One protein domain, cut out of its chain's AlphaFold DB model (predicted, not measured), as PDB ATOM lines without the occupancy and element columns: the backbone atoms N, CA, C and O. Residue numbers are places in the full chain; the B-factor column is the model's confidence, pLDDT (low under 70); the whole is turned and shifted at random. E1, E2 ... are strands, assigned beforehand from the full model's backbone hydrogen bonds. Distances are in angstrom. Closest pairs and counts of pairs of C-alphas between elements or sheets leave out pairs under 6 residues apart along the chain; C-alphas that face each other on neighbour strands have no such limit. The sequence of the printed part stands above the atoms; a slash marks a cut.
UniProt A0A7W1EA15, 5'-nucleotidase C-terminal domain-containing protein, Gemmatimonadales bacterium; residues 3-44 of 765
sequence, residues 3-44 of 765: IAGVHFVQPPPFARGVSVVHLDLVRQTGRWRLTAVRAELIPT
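This is residues 3 to 44 of the 765 residues of the protein "5'-nucleotidase C-terminal domain-containing protein" of Gemmatimonadales bacterium (UniProt A0A7W1EA15). One long two-stranded hairpin, E1 with E2, forms a narrow ribbon, and residues 3 to 16, with no named element, make a tail that begins off to one side of its middle and slants to its open end, where it turns into E1. E2 bends partway along. The printed part has 42 residues with no named helix and two named strands, E1 then E2, in an antiparallel sheet of order E1 - E2, and its class is all strand. It is only just loose, close to extended, with a radius of gyration of the C-alphas of 13.6 A, and its outline is flat, spanning 43 by 22 by 11 A.

E1, residues 17 to 28, and E2, residues 31 to 43, are a hairpin of antiparallel neighbours, with 164 degrees between their directions. C-alphas 17 and 43 face each other at 4.2 A, as do 28 and 31 at 5.4 A. N 20 and O 40 are within hydrogen-bond range at 2.8 A, and so are N 33 and O 26 at 2.8 A. E2 bends by 61 degrees at residue 35. Near this bend, both N 35, at 2.8 A, and N 36, at 3.4 A, are within hydrogen-bond range of O 24.

E1 begins at C-alpha 17, (-40.528, 1.554, -36.963), and runs 34.9 A to C-alpha 28, (-26.946, 33.678, -36.298). E2 has 13 residues and also measures 34.9 A, ending at C-alpha 43, (-41.444, 0.687, -33.008).

The two C-alphas farthest apart, those of Phe 14 and Thr 29, are 42.8 A apart. The printed part has no cut, and the link from E1 to E2, residues 29 and 30, is tight. The C-alphas of residues 3 to 16 lie 7 to 20 A from the mean of the C-alphas. The mean pLDDT of the printed part is 84.9, and no printed residue is under 70.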
ATOM      1  N   ILE A   3     -21.740   8.322 -36.702       70.31
ATOM      2  CA  ILE A   3     -20.456   7.879 -37.260       70.31
ATOM      3  C   ILE A   3     -19.762   9.105 -37.847       70.31
ATOM      4  O   ILE A   3     -20.322   9.771 -38.710       70.31
ATOM      5  N   ALA A   4     -18.568   9.429 -37.339       73.88
ATOM      6  CA  ALA A   4     -17.780  10.593 -37.764       73.88
ATOM      7  C   ALA A   4     -18.563  11.932 -37.758       73.88
ATOM      8  O   ALA A   4     -18.389  12.770 -38.636       73.88
ATOM      9  N   GLY A   5     -19.453  12.127 -36.777       74.19
ATOM     10  CA  GLY A   5     -20.288  13.333 -36.665       74.19
ATOM     11  C   GLY A   5     -21.549  13.332 -37.538       74.19
ATOM     12  O   GLY A   5     -22.355  14.252 -37.435       74.19
ATOM     13  N   VAL A   6     -21.773  12.291 -38.346       78.94
ATOM     14  CA  VAL A   6     -22.992  12.120 -39.148       78.94
ATOM     15  C   VAL A   6     -23.984  11.243 -38.391       78.94
ATOM     16  O   VAL A   6     -23.658  10.133 -37.960       78.94
ATOM     17  N   HIS A   7     -25.208  11.741 -38.214       78.44
ATOM     18  CA  HIS A   7     -26.292  10.999 -37.576       78.44
ATOM     19  C   HIS A   7     -26.946  10.051 -38.584       78.44
ATOM     20  O   HIS A   7     -27.516  10.481 -39.580       78.44
ATOM     21  N   PHE A   8     -26.892   8.757 -38.286       80.62
ATOM     22  CA  PHE A   8     -27.549   7.697 -39.040       80.62
ATOM     23  C   PHE A   8     -28.776   7.214 -38.281       80.62
ATOM     24  O   PHE A   8     -28.675   6.714 -37.153       80.62
ATOM     25  N   VAL A   9     -29.929   7.311 -38.929       84.75
ATOM     26  CA  VAL A   9     -31.158   6.663 -38.491       84.75
ATOM     27  C   VAL A   9     -31.705   5.876 -39.674       84.75
ATOM     28  O   VAL A   9     -31.744   6.376 -40.796       84.75
ATOM     29  N   GLN A  10     -32.065   4.621 -39.438       84.81
ATOM     30  CA  GLN A  10     -32.607   3.748 -40.466       84.81
ATOM     31  C   GLN A  10     -33.767   2.980 -39.840       84.81
ATOM     32  O   GLN A  10     -33.528   2.119 -38.987       84.81
ATOM     33  N   PRO A  11     -35.018   3.295 -40.207       84.56
ATOM     34  CA  PRO A  11     -36.137   2.510 -39.734       84.56
ATOM     35  C   PRO A  11     -36.070   1.093 -40.321       84.56
ATOM     36  O   PRO A  11     -35.595   0.907 -41.446       84.56
ATOM     37  N   PRO A  12     -36.531   0.074 -39.576       75.88
ATOM     38  CA  PRO A  12     -36.596  -1.284 -40.082       75.88
ATOM     39  C   PRO A  12     -37.602  -1.351 -41.244       75.88
ATOM     40  O   PRO A  12     -38.555  -0.565 -41.290       75.88
ATOM     41  N   PRO A  13     -37.437  -2.302 -42.180       75.50
ATOM     42  CA  PRO A  13     -38.338  -2.427 -43.321       75.50
ATOM     43  C   PRO A  13     -39.769  -2.762 -42.878       75.50
ATOM     44  O   PRO A  13     -39.995  -3.225 -41.752       75.50
ATOM     45  N   PHE A  14     -40.711  -2.570 -43.807       80.56
ATOM     46  CA  PHE A  14     -42.149  -2.834 -43.640       80.56
ATOM     47  C   PHE A  14     -42.831  -1.933 -42.611       80.56
ATOM     48  O   PHE A  14     -43.730  -2.363 -41.898       80.56
ATOM     49  N   ALA A  15     -42.357  -0.687 -42.513       84.38
ATOM     50  CA  ALA A  15     -42.870   0.312 -41.584       84.38
ATOM     51  C   ALA A  15     -42.899  -0.162 -40.122       84.38
ATOM     52  O   ALA A  15     -43.675   0.379 -39.347       84.38
ATOM     53  N   ARG A  16     -42.053  -1.133 -39.732       82.44
ATOM     54  CA  ARG A  16     -41.970  -1.684 -38.360       82.44
ATOM     55  C   ARG A  16     -41.402  -0.695 -37.338       82.44
ATOM     56  O   ARG A  16     -41.402  -0.965 -36.141       82.44
ATOM     57  N   GLY A  17     -40.911   0.445 -37.808       86.94
ATOM     58  CA  GLY A  17     -40.528   1.554 -36.963       86.94
ATOM     59  C   GLY A  17     -40.533   2.869 -37.729       86.94
ATOM     60  O   GLY A  17     -40.377   2.891 -38.949       86.94
ATOM     61  N   VAL A  18     -40.696   3.963 -36.998       89.69
ATOM     62  CA  VAL A  18     -40.581   5.334 -37.491       89.69
ATOM     63  C   VAL A  18     -39.317   5.931 -36.905       89.69
ATOM     64  O   VAL A  18     -39.096   5.886 -35.698       89.69
ATOM     65  N   SER A  19     -38.472   6.487 -37.763       90.94
ATOM     66  CA  SER A  19     -37.341   7.275 -37.295       90.94
ATOM     67  C   SER A  19     -37.783   8.710 -37.067       90.94
ATOM     68  O   SER A  19     -38.288   9.348 -37.988       90.94
ATOM     69  N   VAL A  20     -37.570   9.222 -35.862       89.25
ATOM     70  CA  VAL A  20     -37.827  10.622 -35.533       89.25
ATOM     71  C   VAL A  20     -36.486  11.311 -35.353       89.25
ATOM     72  O   VAL A  20     -35.677  10.906 -34.520       89.25
ATOM     73  N   VAL A  21     -36.233  12.333 -36.167       90.69
ATOM     74  CA  VAL A  21     -35.020  13.151 -36.104       90.69
ATOM     75  C   VAL A  21     -35.398  14.513 -35.555       90.69
ATOM     76  O   VAL A  21     -36.280  15.179 -36.087       90.69
ATOM     77  N   HIS A  22     -34.711  14.933 -34.503       89.25
ATOM     78  CA  HIS A  22     -34.884  16.246 -33.907       89.25
ATOM     79  C   HIS A  22     -33.628  17.070 -34.167       89.25
ATOM     80  O   HIS A  22     -32.509  16.583 -33.975       89.25
ATOM     81  N   LEU A  23     -33.828  18.300 -34.630       91.81
ATOM     82  CA  LEU A  23     -32.774  19.231 -35.010       91.81
ATOM     83  C   LEU A  23     -32.851  20.455 -34.107       91.81
ATOM     84  O   LEU A  23     -33.861  21.158 -34.107       91.81
ATOM     85  N   ASP A  24     -31.768  20.737 -33.395       89.81
ATOM     86  CA  ASP A  24     -31.648  21.966 -32.625       89.81
ATOM     87  C   ASP A  24     -30.963  23.012 -33.505       89.81
ATOM     88  O   ASP A  24     -29.853  22.794 -34.000       89.81
ATOM     89  N   LEU A  25     -31.633  24.143 -33.720       91.62
ATOM     90  CA  LEU A  25     -31.191  25.217 -34.604       91.62
ATOM     91  C   LEU A  25     -31.059  26.521 -33.812       91.62
ATOM     92  O   LEU A  25     -31.949  26.894 -33.052       91.62
ATOM     93  N   VAL A  26     -29.975  27.258 -34.045       91.44
ATOM     94  CA  VAL A  26     -29.762  28.605 -33.500       91.44
ATOM     95  C   VAL A  26     -29.601  29.589 -34.648       91.44
ATOM     96  O   VAL A  26     -28.843  29.345 -35.585       91.44
ATOM     97  N   ARG A  27     -30.302  30.723 -34.587       84.25
ATOM     98  CA  ARG A  27     -30.215  31.767 -35.614       84.25
ATOM     99  C   ARG A  27     -29.009  32.672 -35.353       84.25
ATOM    100  O   ARG A  27     -28.897  33.255 -34.281       84.25
ATOM    101  N   GLN A  28     -28.118  32.799 -36.331       88.50
ATOM    102  CA  GLN A  28     -26.946  33.678 -36.298       88.50
ATOM    103  C   GLN A  28     -26.874  34.470 -37.604       88.50
ATOM    104  O   GLN A  28     -27.055  33.898 -38.675       88.50
ATOM    105  N   THR A  29     -26.677  35.791 -37.506       82.31
ATOM    106  CA  THR A  29     -26.550  36.712 -38.660       82.31
ATOM    107  C   THR A  29     -27.628  36.521 -39.743       82.31
ATOM    108  O   THR A  29     -27.365  36.545 -40.941       82.31
ATOM    109  N   GLY A  30     -28.875  36.295 -39.314       89.12
ATOM    110  CA  GLY A  30     -30.026  36.090 -40.200       89.12
ATOM    111  C   GLY A  30     -30.196  34.665 -40.745       89.12
ATOM    112  O   GLY A  30     -31.273  34.361 -41.259       89.12
ATOM    113  N   ARG A  31     -29.214  33.768 -40.569       85.31
ATOM    114  CA  ARG A  31     -29.242  32.368 -41.034       85.31
ATOM    115  C   ARG A  31     -29.389  31.377 -39.875       85.31
ATOM    116  O   ARG A  31     -28.967  31.642 -38.754       85.31
ATOM    117  N   TRP A  32     -30.007  30.228 -40.135       91.62
ATOM    118  CA  TRP A  32     -30.119  29.145 -39.153       91.62
ATOM    119  C   TRP A  32     -28.862  28.278 -39.166       91.62
ATOM    120  O   TRP A  32     -28.421  27.835 -40.225       91.62
ATOM    121  N   ARG A  33     -28.299  28.025 -37.985       89.75
ATOM    122  CA  ARG A  33     -27.157  27.138 -37.774       89.75
ATOM    123  C   ARG A  33     -27.593  25.937 -36.944       89.75
ATOM    124  O   ARG A  33     -28.103  26.105 -35.841       89.75
ATOM    125  N   LEU A  34     -27.355  24.737 -37.461       88.56
ATOM    126  CA  LEU A  34     -27.565  23.483 -36.739       88.56
ATOM    127  C   LEU A  34     -26.578  23.363 -35.577       88.56
ATOM    128  O   LEU A  34     -25.370  23.481 -35.773       88.56
ATOM    129  N   THR A  35     -27.096  23.157 -34.370       88.88
ATOM    130  CA  THR A  35     -26.304  23.039 -33.138       88.88
ATOM    131  C   THR A  35     -26.315  21.638 -32.555       88.88
ATOM    132  O   THR A  35     -25.330  21.249 -31.933       88.88
ATOM    133  N   ALA A  36     -27.385  20.872 -32.766       86.69
ATOM    134  CA  ALA A  36     -27.428  19.463 -32.400       86.69
ATOM    135  C   ALA A  36     -28.423  18.687 -33.264       86.69
ATOM    136  O   ALA A  36     -29.366  19.243 -33.825       86.69
ATOM    137  N   VAL A  37     -28.203  17.379 -33.340       88.81
ATOM    138  CA  VAL A  37     -29.124  16.414 -33.933       88.81
ATOM    139  C   VAL A  37     -29.325  15.303 -32.909       88.81
ATOM    140  O   VAL A  37     -28.362  14.814 -32.322       88.81
ATOM    141  N   ARG A  38     -30.562  14.863 -32.698       86.69
ATOM    142  CA  ARG A  38     -30.854  13.575 -32.052       86.69
ATOM    143  C   ARG A  38     -31.782  12.772 -32.943       86.69
ATOM    144  O   ARG A  38     -32.585  13.340 -33.672       86.69
ATOM    145  N   ALA A  39     -31.678  11.456 -32.880       84.19
ATOM    146  CA  ALA A  39     -32.566  10.577 -33.618       84.19
ATOM    147  C   ALA A  39     -33.002   9.419 -32.726       84.19
ATOM    148  O   ALA A  39     -32.192   8.890 -31.964       84.19
ATOM    149  N   GLU A  40     -34.262   9.031 -32.837       86.31
ATOM    150  CA  GLU A  40     -34.854   7.891 -32.144       86.31
ATOM    151  C   GLU A  40     -35.612   7.017 -33.139       86.31
ATOM    152  O   GLU A  40     -36.059   7.484 -34.189       86.31
ATOM    153  N   LEU A  41     -35.724   5.732 -32.815       84.44
ATOM    154  CA  LEU A  41     -36.489   4.775 -33.593       84.44
ATOM    155  C   LEU A  41     -37.668   4.306 -32.747       84.44
ATOM    156  O   LEU A  41     -37.470   3.654 -31.728       84.44
ATOM    157  N   ILE A  42     -38.878   4.640 -33.181       85.75
ATOM    158  CA  ILE A  42     -40.124   4.280 -32.508       85.75
ATOM    159  C   ILE A  42     -40.675   3.015 -33.173       85.75
ATOM    160  O   ILE A  42     -41.013   3.081 -34.357       85.75
ATOM    161  N   PRO A  43     -40.782   1.871 -32.474       81.06
ATOM    162  CA  PRO A  43     -41.444   0.687 -33.008       81.06
ATOM    163  C   PRO A  43     -42.927   0.971 -33.263       81.06
ATOM    164  O   PRO A  43     -43.638   1.465 -32.395       81.06
ATOM    165  N   THR A  44     -43.417   0.634 -34.450       83.75
ATOM    166  CA  THR A  44     -44.849   0.766 -34.782       83.75
ATOM    167  C   THR A  44     -45.636  -0.494 -34.445       83.75
ATOM    168  O   THR A  44     -46.860  -0.448 -34.386       83.75
TER     169      THR A  44